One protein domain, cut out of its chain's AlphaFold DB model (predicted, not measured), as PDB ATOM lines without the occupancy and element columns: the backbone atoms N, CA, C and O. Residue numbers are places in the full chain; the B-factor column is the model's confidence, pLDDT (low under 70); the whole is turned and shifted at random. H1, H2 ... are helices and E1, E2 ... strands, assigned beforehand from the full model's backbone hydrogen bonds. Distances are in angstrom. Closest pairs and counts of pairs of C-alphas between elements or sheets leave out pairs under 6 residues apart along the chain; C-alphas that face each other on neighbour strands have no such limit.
ATOM      1  N   GLU A  91      49.073 -21.613   7.251       91.19
ATOM      2  CA  GLU A  91      49.121 -21.196   5.846       91.19
ATOM      3  C   GLU A  91      48.850 -22.370   4.907       91.19
ATOM      4  O   GLU A  91      48.034 -22.240   4.004       91.19
ATOM      5  N   LYS A  92      49.431 -23.550   5.177       92.94
ATOM      6  CA  LYS A  92      49.144 -24.764   4.394       92.94
ATOM      7  C   LYS A  92      47.672 -25.170   4.465       92.94
ATOM      8  O   LYS A  92      47.128 -25.663   3.482       92.94
ATOM      9  N   VAL A  93      47.039 -24.985   5.625       93.56
ATOM     10  CA  VAL A  93      45.610 -25.277   5.809       93.56
ATOM     11  C   VAL A  93      44.765 -24.297   5.001       93.56
ATOM     12  O   VAL A  93      43.867 -24.720   4.279       93.56
ATOM     13  N   ILE A  94      45.085 -23.001   5.079       93.50
ATOM     14  CA  ILE A  94      44.404 -21.957   4.307       93.50
ATOM     15  C   ILE A  94      44.555 -22.238   2.812       93.50
ATOM     16  O   ILE A  94      43.547 -22.322   2.128       93.50
ATOM     17  N   ASP A  95      45.768 -22.491   2.318       94.12
ATOM     18  CA  ASP A  95      46.007 -22.784   0.899       94.12
ATOM     19  C   ASP A  95      45.229 -24.022   0.421       94.12
ATOM     20  O   ASP A  95      44.746 -24.065  -0.714       94.12
ATOM     21  N   HIS A  96      45.089 -25.039   1.278       94.12
ATOM     22  CA  HIS A  96      44.272 -26.215   0.989       94.12
ATOM     23  C   HIS A  96      42.783 -25.859   0.878       94.12
ATOM     24  O   HIS A  96      42.136 -26.232  -0.101       94.12
ATOM     25  N   TYR A  97      42.241 -25.102   1.835       93.06
ATOM     26  CA  TYR A  97      40.831 -24.697   1.837       93.06
ATOM     27  C   TYR A  97      40.487 -23.670   0.766       93.06
ATOM     28  O   TYR A  97      39.410 -23.765   0.184       93.06
ATOM     29  N   THR A  98      41.408 -22.781   0.405       92.94
ATOM     30  CA  THR A  98      41.257 -21.894  -0.751       92.94
ATOM     31  C   THR A  98      41.028 -22.689  -2.025       92.94
ATOM     32  O   THR A  98      40.095 -22.396  -2.764       92.94
ATOM     33  N   LYS A  99      41.841 -23.724  -2.270       91.38
ATOM     34  CA  LYS A  99      41.703 -24.574  -3.461       91.38
ATOM     35  C   LYS A  99      40.424 -25.402  -3.428       91.38
ATOM     36  O   LYS A  99      39.782 -25.557  -4.457       91.38
ATOM     37  N   LEU A 100      40.075 -25.935  -2.260       88.88
ATOM     38  CA  LEU A 100      38.930 -26.826  -2.109       88.88
ATOM     39  C   LEU A 100      37.586 -26.089  -2.201       88.88
ATOM     40  O   LEU A 100      36.646 -26.606  -2.792       88.88
ATOM     41  N   PHE A 101      37.487 -24.899  -1.607       88.56
ATOM     42  CA  PHE A 101      36.231 -24.150  -1.497       88.56
ATOM     43  C   PHE A 101      36.176 -22.906  -2.386       88.56
ATOM     44  O   PHE A 101      35.172 -22.198  -2.366       88.56
ATOM     45  N   GLY A 102      37.238 -22.624  -3.145       90.25
ATOM     46  CA  GLY A 102      37.304 -21.478  -4.048       90.25
ATOM     47  C   GLY A 102      37.268 -20.135  -3.321       90.25
ATOM     48  O   GLY A 102      36.545 -19.239  -3.747       90.25
ATOM     49  N   TRP A 103      37.997 -20.000  -2.207       92.25
ATOM     50  CA  TRP A 103      38.028 -18.733  -1.464       92.25
ATOM     51  C   TRP A 103      38.635 -17.605  -2.299       92.25
ATOM     52  O   TRP A 103      39.618 -17.810  -3.010       92.25
ATOM     53  N   THR A 104      38.076 -16.403  -2.171       93.19
ATOM     54  CA  THR A 104      38.606 -15.202  -2.832       93.19
ATOM     55  C   THR A 104      39.888 -14.705  -2.157       93.19
ATOM     56  O   THR A 104      40.149 -15.002  -0.990       93.19
ATOM     57  N   ASP A 105      40.677 -13.878  -2.850       93.94
ATOM     58  CA  ASP A 105      41.888 -13.267  -2.274       93.94
ATOM     59  C   ASP A 105      41.592 -12.459  -0.999       93.94
ATOM     60  O   ASP A 105      42.406 -12.415  -0.070       93.94
ATOM     61  N   GLU A 106      40.409 -11.844  -0.927       91.94
ATOM     62  CA  GLU A 106      39.927 -11.118   0.249       91.94
ATOM     63  C   GLU A 106      39.650 -12.067   1.419       91.94
ATOM     64  O   GLU A 106      40.118 -11.810   2.531       91.94
ATOM     65  N   GLU A 107      38.963 -13.185   1.165       92.88
ATOM     66  CA  GLU A 107      38.671 -14.224   2.160       92.88
ATOM     67  C   GLU A 107      39.963 -14.854   2.699       92.88
ATOM     68  O   GLU A 107      40.144 -14.991   3.912       92.88
ATOM     69  N   VAL A 108      40.916 -15.155   1.811       93.00
ATOM     70  CA  VAL A 108      42.246 -15.665   2.174       93.00
ATOM     71  C   VAL A 108      43.011 -14.656   3.022       93.00
ATOM     72  O   VAL A 108      43.571 -15.005   4.066       93.00
ATOM     73  N   SER A 109      43.022 -13.391   2.603       91.62
ATOM     74  CA  SER A 109      43.679 -12.310   3.340       91.62
ATOM     75  C   SER A 109      43.057 -12.117   4.722       91.62
ATOM     76  O   SER A 109      43.766 -11.861   5.698       91.62
ATOM     77  N   HIS A 110      41.736 -12.248   4.839       90.19
ATOM     78  CA  HIS A 110      41.030 -12.158   6.114       90.19
ATOM     79  C   HIS A 110      41.376 -13.327   7.039       90.19
ATOM     80  O   HIS A 110      41.811 -13.086   8.169       90.19
ATOM     81  N   ALA A 111      41.305 -14.564   6.539       90.38
ATOM     82  CA  ALA A 111      41.644 -15.772   7.291       90.38
ATOM     83  C   ALA A 111      43.086 -15.744   7.827       90.38
ATOM     84  O   ALA A 111      43.331 -16.093   8.983       90.38
ATOM     85  N   LYS A 112      44.044 -15.253   7.025       89.50
ATOM     86  CA  LYS A 112      45.447 -15.094   7.447       89.50
ATOM     87  C   LYS A 112      45.605 -14.077   8.583       89.50
ATOM     88  O   LYS A 112      46.400 -14.310   9.492       89.50
ATOM     89  N   ARG A 113      44.844 -12.974   8.558       85.88
ATOM     90  CA  ARG A 113      44.914 -11.886   9.557       85.88
ATOM     91  C   ARG A 113      44.186 -12.194  10.869       85.88
ATOM     92  O   ARG A 113      44.538 -11.621  11.898       85.88
ATOM     93  N   LYS A 114      43.155 -13.042  10.851       75.56
ATOM     94  CA  LYS A 114      42.240 -13.261  11.988       75.56
ATOM     95  C   LYS A 114      42.317 -14.690  12.532       75.56
ATOM     96  O   LYS A 114      41.337 -15.419  12.551       75.56
ATOM     97  N   GLN A 115      43.484 -15.060  13.060       61.25
ATOM     98  CA  GLN A 115      43.720 -16.373  13.686       61.25
ATOM     99  C   GLN A 115      43.229 -16.490  15.151       61.25
ATOM    100  O   GLN A 115      43.547 -17.468  15.823       61.25
ATOM    101  N   CYS A 116      42.466 -15.519  15.671       54.28
ATOM    102  CA  CYS A 116      42.108 -15.423  17.096       54.28
ATOM    103  C   CYS A 116      40.609 -15.666  17.381       54.28
ATOM    104  O   CYS A 116      39.780 -15.519  16.486       54.28
ATOM    105  N   PRO A 117      40.266 -16.089  18.615       49.34
ATOM    106  CA  PRO A 117      39.271 -17.126  18.873       49.34
ATOM    107  C   PRO A 117      37.814 -16.645  18.802       49.34
ATOM    108  O   PRO A 117      37.545 -15.447  18.914       49.34
ATOM    109  N   PRO A 118      36.856 -17.587  18.672       54.84
ATOM    110  CA  PRO A 118      35.442 -17.322  18.921       54.84
ATOM    111  C   PRO A 118      35.248 -16.602  20.257       54.84
ATOM    112  O   PRO A 118      35.866 -16.968  21.259       54.84
ATOM    113  N   THR A 119      34.373 -15.598  20.286       57.19
ATOM    114  CA  THR A 119      33.954 -15.009  21.564       57.19
ATOM    115  C   THR A 119      32.993 -15.949  22.282       57.19
ATOM    116  O   THR A 119      32.338 -16.801  21.680       57.19
ATOM    117  N   VAL A 120      32.969 -15.842  23.608       60.34
ATOM    118  CA  VAL A 120      32.269 -16.790  24.470       60.34
ATOM    119  C   VAL A 120      30.764 -16.548  24.328       60.34
ATOM    120  O   VAL A 120      30.236 -15.594  24.889       60.34
ATOM    121  N   SER A 121      30.100 -17.433  23.575       75.88
ATOM    122  CA  SER A 121      28.662 -17.456  23.254       75.88
ATOM    123  C   SER A 121      28.268 -16.751  21.948       75.88
ATOM    124  O   SER A 121      27.813 -15.607  21.922       75.88
ATOM    125  N   GLU A 122      28.376 -17.502  20.852       80.75
ATOM    126  CA  GLU A 122      27.811 -17.154  19.549       80.75
ATOM    127  C   GLU A 122      26.629 -18.066  19.214       80.75
ATOM    128  O   GLU A 122      26.643 -19.265  19.501       80.75
ATOM    129  N   CYS A 123      25.629 -17.498  18.557       82.50
ATOM    130  CA  CYS A 123      24.673 -18.250  17.764       82.50
ATOM    131  C   CYS A 123      25.323 -18.634  16.429       82.50
ATOM    132  O   CYS A 123      26.094 -17.857  15.861       82.50
ATOM    133  N   ILE A 124      24.993 -19.824  15.925       84.56
ATOM    134  CA  ILE A 124      25.529 -20.366  14.673       84.56
ATOM    135  C   ILE A 124      24.355 -20.709  13.759       84.56
ATOM    136  O   ILE A 124      23.437 -21.418  14.171       84.56
ATOM    137  N   ALA A 125      24.395 -20.220  12.523       83.62
ATOM    138  CA  ALA A 125      23.479 -20.610  11.459       83.62
ATOM    139  C   ALA A 125      24.281 -21.164  10.275       83.62
ATOM    140  O   ALA A 125      25.204 -20.507   9.797       83.62
ATOM    141  N   ASP A 126      23.938 -22.361   9.802       82.88
ATOM    142  CA  ASP A 126      24.483 -22.890   8.548       82.88
ATOM    143  C   ASP A 126      23.886 -22.089   7.381       82.88
ATOM    144  O   ASP A 126      22.669 -21.903   7.313       82.88
ATOM    145  N   ILE A 127      24.745 -21.567   6.505       83.06
ATOM    146  CA  ILE A 127      24.341 -20.762   5.345       83.06
ATOM    147  C   ILE A 127      24.683 -21.436   4.010       83.06
ATOM    148  O   ILE A 127      24.630 -20.790   2.962       83.06
ATOM    149  N   GLY A 128      25.004 -22.733   4.032       81.19
ATOM    150  CA  GLY A 128      25.327 -23.530   2.852       81.19
ATOM    151  C   GLY A 128      26.810 -23.504   2.482       81.19
ATOM    152  O   GLY A 128      27.601 -22.724   3.013       81.19
ATOM    153  N   TYR A 129      27.213 -24.401   1.576       82.75
ATOM    154  CA  TYR A 129      28.607 -24.562   1.127       82.75
ATOM    155  C   TYR A 129      29.618 -24.776   2.268       82.75
ATOM    156  O   TYR A 129      30.780 -24.404   2.151       82.75
ATOM    157  N   GLY A 130      29.180 -25.338   3.402       82.31
ATOM    158  CA  GLY A 130      30.016 -25.514   4.593       82.31
ATOM    159  C   GLY A 130      30.360 -24.210   5.323       82.31
ATOM    160  O   GLY A 130      31.263 -24.212   6.163       82.31
ATOM    161  N   ARG A 131      29.671 -23.110   5.004       88.75
ATOM    162  CA  ARG A 131      29.826 -21.813   5.661       88.75
ATOM    163  C   ARG A 131      28.846 -21.684   6.823       88.75
ATOM    164  O   ARG A 131      27.676 -22.043   6.740       88.75
ATOM    165  N   GLU A 132      29.339 -21.103   7.900       88.00
ATOM    166  CA  GLU A 132      28.617 -20.830   9.131       88.00
ATOM    167  C   GLU A 132      28.557 -19.318   9.331       88.00
ATOM    168  O   GLU A 132      29.589 -18.650   9.395       88.00
ATOM    169  N   LEU A 133      27.359 -18.770   9.476       87.94
ATOM    170  CA  LEU A 133      27.183 -17.421   9.983       87.94
ATOM    171  C   LEU A 133      27.211 -17.465  11.511       87.94
ATOM    172  O   LEU A 133      26.381 -18.137  12.127       87.94
ATOM    173  N   LYS A 134      28.143 -16.730  12.122       86.69
ATOM    174  CA  LYS A 134      28.252 -16.604  13.579       86.69
ATOM    175  C   LYS A 134      28.007 -15.176  14.022       86.69
ATOM    176  O   LYS A 134      28.443 -14.224  13.370       86.69
ATOM    177  N   PHE A 135      27.293 -15.046  15.129       82.25
ATOM    178  CA  PHE A 135      26.916 -13.761  15.697       82.25
ATOM    179  C   PHE A 135      26.720 -13.875  17.211       82.25
ATOM    180  O   PHE A 135      26.393 -14.958  17.700       82.25
ATOM    181  N   PRO A 136      26.908 -12.788  17.974       79.69
ATOM    182  CA  PRO A 136      26.749 -12.792  19.425       79.69
ATOM    183  C   PRO A 136      25.379 -13.303  19.867       79.69
ATOM    184  O   PRO A 136      24.354 -12.902  19.320       79.69
ATOM    185  N   SER A 137      25.349 -14.136  20.908       76.38
ATOM    186  CA  SER A 137      24.087 -14.573  21.521       76.38
ATOM    187  C   SER A 137      23.388 -13.456  22.308       76.38
ATOM    188  O   SER A 137      22.172 -13.493  22.497       76.38
ATOM    189  N   LYS A 138      24.151 -12.449  22.755       72.31
ATOM    190  CA  LYS A 138      23.665 -11.255  23.456       72.31
ATOM    191  C   LYS A 138      23.996 -10.001  22.648       72.31
ATOM    192  O   LYS A 138      25.142  -9.559  22.614       72.31
ATOM    193  N   TYR A 139      22.968  -9.422  22.036       62.53
ATOM    194  CA  TYR A 139      23.066  -8.276  21.121       62.53
ATOM    195  C   TYR A 139      23.415  -6.942  21.800       62.53
ATOM    196  O   TYR A 139      23.733  -5.974  21.120       62.53
ATOM    197  N   GLU A 140      23.356  -6.877  23.130       60.34
ATOM    198  CA  GLU A 140      23.523  -5.632  23.894       60.34
ATOM    199  C   GLU A 140      24.988  -5.180  24.030       60.34
ATOM    200  O   GLU A 140      25.238  -4.029  24.371       60.34
ATOM    201  N   MET A 141      25.962  -6.063  23.769       55.03
ATOM    202  CA  MET A 141      27.394  -5.774  23.980       55.03
ATOM    203  C   MET A 141      28.262  -5.934  22.730       55.03
ATOM    204  O   MET A 141      29.360  -5.384  22.672       55.03
ATOM    205  N   PHE A 142      27.795  -6.687  21.736       59.56
ATOM    206  CA  PHE A 142      28.557  -6.994  20.533       59.56
ATOM    207  C   PHE A 142      27.631  -6.992  19.325       59.56
ATOM    208  O   PHE A 142      26.577  -7.626  19.331       59.56
ATOM    209  N   THR A 143      28.063  -6.320  18.266       73.50
ATOM    210  CA  THR A 143      27.315  -6.220  17.016       73.50
ATOM    211  C   THR A 143      28.233  -6.548  15.862       73.50
ATOM    212  O   THR A 143      28.802  -5.682  15.214       73.50
ATOM    213  N   TYR A 144      28.425  -7.838  15.625       79.44
ATOM    214  CA  TYR A 144      29.131  -8.302  14.444       79.44
ATOM    215  C   TYR A 144      28.425  -9.511  13.848       79.44
ATOM    216  O   TYR A 144      27.748 -10.271  14.541       79.44
ATOM    217  N   LEU A 145      28.631  -9.687  12.552       83.44
ATOM    218  CA  LEU A 145      28.349 -10.909  11.823       83.44
ATOM    219  C   LEU A 145      29.664 -11.405  11.252       83.44
ATOM    220  O   LEU A 145      30.407 -10.631  10.648       83.44
ATOM    221  N   ARG A 146      29.954 -12.689  11.406       87.50
ATOM    222  CA  ARG A 146      31.118 -13.288  10.764       87.50
ATOM    223  C   ARG A 146      30.734 -14.520   9.978       87.50
ATOM    224  O   ARG A 146      29.892 -15.303  10.411       87.50
ATOM    225  N   ILE A 147      31.360 -14.672   8.822       89.62
ATOM    226  CA  ILE A 147      31.260 -15.876   8.013       89.62
ATOM    227  C   ILE A 147      32.477 -16.719   8.350       89.62
ATOM    228  O   ILE A 147      33.620 -16.276   8.199       89.62
ATOM    229  N   CYS A 148      32.214 -17.927   8.825       89.50
ATOM    230  CA  CYS A 148      33.224 -18.907   9.149       89.50
ATOM    231  C   CYS A 148      33.126 -20.119   8.228       89.50
ATOM    232  O   CYS A 148      32.035 -20.512   7.833       89.50
ATOM    233  N   GLN A 149      34.252 -20.753   7.923       89.50
ATOM    234  CA  GLN A 149      34.281 -22.030   7.213       89.50
ATOM    235  C   GLN A 149      35.466 -22.859   7.695       89.50
ATOM    236  O   GLN A 149      36.584 -22.355   7.791       89.50
ATOM    237  N   CYS A 150      35.212 -24.126   8.039       87.12
ATOM    238  CA  CYS A 150      36.218 -25.049   8.578       87.12
ATOM    239  C   CYS A 150      37.057 -24.448   9.721       87.12
ATOM    240  O   CYS A 150      38.259 -24.675   9.795       87.12
ATOM    241  N   GLY A 151      36.426 -23.654  10.593       84.38
ATOM    242  CA  GLY A 151      37.095 -23.042  11.741       84.38
ATOM    243  C   GLY A 151      37.762 -21.685  11.493       84.38
ATOM    244  O   GLY A 151      38.160 -21.035  12.459       84.38
ATOM    245  N   PHE A 152      37.843 -21.226  10.244       88.69
ATOM    246  CA  PHE A 152      38.389 -19.914   9.896       88.69
ATOM    247  C   PHE A 152      37.298 -18.863   9.801       88.69
ATOM    248  O   PHE A 152      36.246 -19.133   9.235       88.69
ATOM    249  N   GLU A 153      37.559 -17.656  10.297       90.44
ATOM    250  CA  GLU A 153      36.802 -16.466   9.907       90.44
ATOM    251  C   GLU A 153      37.306 -16.004   8.536       90.44
ATOM    252  O   GLU A 153      38.486 -15.689   8.397       90.44
ATOM    253  N   ILE A 154      36.426 -15.976   7.535       90.44
ATOM    254  CA  ILE A 154      36.765 -15.580   6.156       90.44
ATOM    255  C   ILE A 154      36.184 -14.216   5.781       90.44
ATOM    256  O   ILE A 154      36.681 -13.561   4.875       90.44
ATOM    257  N   ALA A 155      35.167 -13.751   6.508       89.69
ATOM    258  CA  ALA A 155      34.647 -12.397   6.389       89.69
ATOM    259  C   ALA A 155      34.017 -11.952   7.709       89.69
ATOM    260  O   ALA A 155      33.509 -12.772   8.481       89.69
ATOM    261  N   ARG A 156      34.010 -10.640   7.948       87.19
ATOM    262  CA  ARG A 156      33.378 -10.027   9.114       87.19
ATOM    263  C   ARG A 156      32.746  -8.699   8.737       87.19
ATOM    264  O   ARG A 156      33.361  -7.888   8.053       87.19
ATOM    265  N   LEU A 157      31.539  -8.487   9.236       83.81
ATOM    266  CA  LEU A 157      30.839  -7.220   9.203       83.81
ATOM    267  C   LEU A 157      30.642  -6.756  10.644       83.81
ATOM    268  O   LEU A 157      29.909  -7.387  11.405       83.81
ATOM    269  N   ASP A 158      31.310  -5.669  11.013       79.50
ATOM    270  CA  ASP A 158      31.048  -4.968  12.264       79.50
ATOM    271  C   ASP A 158      29.863  -4.020  12.048       79.50
ATOM    272  O   ASP A 158      29.855  -3.213  11.121       79.50
ATOM    273  N   LEU A 159      28.843  -4.158  12.886       69.81
ATOM    274  CA  LEU A 159      27.609  -3.381  12.846       69.81
ATOM    275  C   LEU A 159      27.562  -2.435  14.056       69.81
ATOM    276  O   LEU A 159      28.139  -2.750  15.097       69.81
ATOM    277  N   PRO A 160      26.875  -1.288  13.984       66.19
ATOM    278  CA  PRO A 160      26.597  -0.461  15.156       66.19
ATOM    279  C   PRO A 160      25.632  -1.156  16.133       66.19
ATOM    280  O   PRO A 160      24.754  -1.923  15.723       66.19
ATOM    281  N   ALA A 161      25.746  -0.842  17.430       56.62
ATOM    282  CA  ALA A 161      24.796  -1.254  18.465       56.62
ATOM    283  C   ALA A 161      23.400  -0.663  18.176       56.62
ATOM    284  O   ALA A 161      23.127   0.488  18.502       56.62
ATOM    285  N   GLY A 162      22.539  -1.433  17.505       57.47
ATOM    286  CA  GLY A 162      21.182  -1.020  17.122       57.47
ATOM    287  C   GLY A 162      20.680  -1.609  15.799       57.47
ATOM    288  O   GLY A 162      19.480  -1.800  15.648       57.47
ATOM    289  N   GLU A 163      21.572  -1.976  14.870       58.25
ATOM    290  CA  GLU A 163      21.182  -2.460  13.529       58.25
ATOM    291  C   GLU A 163      20.902  -3.974  13.454       58.25
ATOM    292  O   GLU A 163      20.243  -4.454  12.533       58.25
ATOM    293  N   LEU A 164      21.359  -4.752  14.441       58.34
ATOM    294  CA  LEU A 164      21.083  -6.195  14.534       58.34
ATOM    295  C   LEU A 164      19.692  -6.519  15.102       58.34
ATOM    296  O   LEU A 164      19.251  -7.669  15.033       58.34
ATOM    297  N   ALA A 165      18.992  -5.528  15.656       53.50
ATOM    298  CA  ALA A 165      17.675  -5.714  16.246       53.50
ATOM    299  C   ALA A 165      16.614  -5.950  15.151       53.50
ATOM    300  O   ALA A 165      16.159  -5.035  14.476       53.50
ATOM    301  N   GLY A 166      16.202  -7.209  14.983       52.50
ATOM    302  CA  GLY A 166      14.974  -7.604  14.278       52.50
ATOM    303  C   GLY A 166      15.101  -7.882  12.777       52.50
ATOM    304  O   GLY A 166      14.608  -8.916  12.316       52.50
ATOM    305  N   ASP A 167      15.770  -7.020  12.011       54.38
ATOM    306  CA  ASP A 167      15.698  -7.085  10.543       54.38
ATOM    307  C   ASP A 167      16.714  -8.037   9.906       54.38
ATOM    308  O   ASP A 167      16.372  -8.749   8.963       54.38
ATOM    309  N   VAL A 168      17.919  -8.162  10.465       54.69
ATOM    310  CA  VAL A 168      18.958  -9.077   9.961       54.69
ATOM    311  C   VAL A 168      18.527 -10.546  10.090       54.69
ATOM    312  O   VAL A 168      18.618 -11.301   9.124       54.69
ATOM    313  N   LEU A 169      17.951 -10.954  11.228       53.81
ATOM    314  CA  LEU A 169      17.405 -12.309  11.423       53.81
ATOM    315  C   LEU A 169      16.190 -12.592  10.523       53.81
ATOM    316  O   LEU A 169      16.042 -13.708  10.016       53.81
ATOM    317  N   ARG A 170      15.337 -11.591  10.262       52.28
ATOM    318  CA  ARG A 170      14.253 -11.689   9.265       52.28
ATOM    319  C   ARG A 170      14.782 -11.797   7.835       52.28
ATOM    320  O   ARG A 170      14.186 -12.501   7.024       52.28
ATOM    321  N   LEU A 171      15.883 -11.122   7.514       48.69
ATOM    322  CA  LEU A 171      16.492 -11.153   6.186       48.69
ATOM    323  C   LEU A 171      17.204 -12.490   5.931       48.69
ATOM    324  O   LEU A 171      17.047 -13.076   4.860       48.69
ATOM    325  N   ILE A 172      17.928 -12.992   6.936       53.22
ATOM    326  CA  ILE A 172      18.612 -14.290   6.912       53.22
ATOM    327  C   ILE A 172      17.586 -15.428   6.833       53.22
ATOM    328  O   ILE A 172      17.677 -16.267   5.940       53.22
ATOM    329  N   SER A 173      16.539 -15.414   7.665       47.66
ATOM    330  CA  SER A 173      15.459 -16.416   7.577       47.66
ATOM    331  C   SER A 173      14.692 -16.368   6.249       47.66
ATOM    332  O   SER A 173      14.234 -17.396   5.775       47.66
ATOM    333  N   ARG A 174      14.571 -15.216   5.578       43.44
ATOM    334  CA  ARG A 174      13.890 -15.140   4.269       43.44
ATOM    335  C   ARG A 174      14.740 -15.572   3.071       43.44
ATOM    336  O   ARG A 174      14.164 -15.852   2.022       43.44
ATOM    337  N   ARG A 175      16.072 -15.597   3.191       41.16
ATOM    338  CA  ARG A 175      16.989 -16.000   2.107       41.16
ATOM    339  C   ARG A 175      17.534 -17.422   2.243       41.16
ATOM    340  O   ARG A 175      17.895 -17.987   1.223       41.16
ATOM    341  N   LEU A 176      17.556 -18.004   3.445       40.53
ATOM    342  CA  LEU A 176      18.005 -19.389   3.666       40.53
ATOM    343  C   LEU A 176      16.923 -20.458   3.403       40.53
ATOM    344  O   LEU A 176      17.241 -21.641   3.385       40.53
ATOM    345  N   PHE A 177      15.662 -20.060   3.188       36.44
ATOM    346  CA  PHE A 177      14.528 -20.965   2.927       36.44
ATOM    347  C   PHE A 177      13.839 -20.705   1.571       36.44
ATOM    348  O   PHE A 177      12.624 -20.869   1.453       36.44
TER     349      PHE A 177
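Overview. This is residues 91 to 177 of the 178 residues of an uncharacterized protein of Pseudomonas oryzihabitans (UniProt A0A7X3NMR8). A strongly twisted sheet of four strands has a helical hairpin, H1 and H2, at its E4 edge, with H2 beside E4 and H1 farther out. A third helix, H3, lies at the other end of the long axis, away from that hairpin. The printed part has 87 residues, with three named helices and four named strands in the order H1 H2 E1 E2 E3 E4 H3; the class is mixed, helices and strands. The sheet, E1 E2 E3 E4, is antiparallel and a meander, each strand the antiparallel neighbour of the one before. The whole is compact, with a radius of gyration of the C-alphas of 13.6 A, and spans 38 by 29 by 20 A.

Along the chain. Find C-alpha 122 at (27.811, -17.154, 19.549), where E1, residues 122 to 126, begins its 12.8 A. Next come E2, residues 131 to 136, 16.7 A; E3, residues 144 to 149, 16.3 A; and E4, residues 152 to 158, 16.8 A. H1, residues 91 to 101, runs 15.1 A from C-alpha 91 at (49.121, -21.196, 5.846). H2, residues 105 to 113, and H3, residues 167 to 175, are each 12.3 A long; H3 ends at C-alpha 175, (16.989, -16.000, 2.107).

Arrangement. Look for N 125 and O 133, 2.9 A, in hairpin E1 and E2; N 134 and O 146, 2.8 A, in hairpin E2 and E3; and N 147 and O 155, 2.9 A, in hairpin E3 and E4, each within hydrogen-bond range. H2 is on the sheet at a height of 5.2 A, over none of its strands; its closest C-alphas to E4 are those of Glu 107 and Ile 154, 4.6 A. H1 only grazes the sheet. H1 and H2 touch, their closest C-alphas those of Thr 98 and Val 108, 7.0 A, opposite ways at a shallow tilt of 33 degrees, only just short of steep. H3 is only just not on the sheet, with 4 pairs of C-alphas within 10 A, and is apart from H1 and H2. In H1, H2 and H3 every O i to N i+4 pair is within hydrogen-bond range.

Size, cuts and confidence. The C-alphas of Lys 92 and Gly 166, the two farthest apart, are 39.5 A from each other. The printed part has no cut, and no link is long. Mean pLDDT of the printed part is 76.0; look for values under 70 at residues 115 to 120, 139 to 142 and 159 to 177.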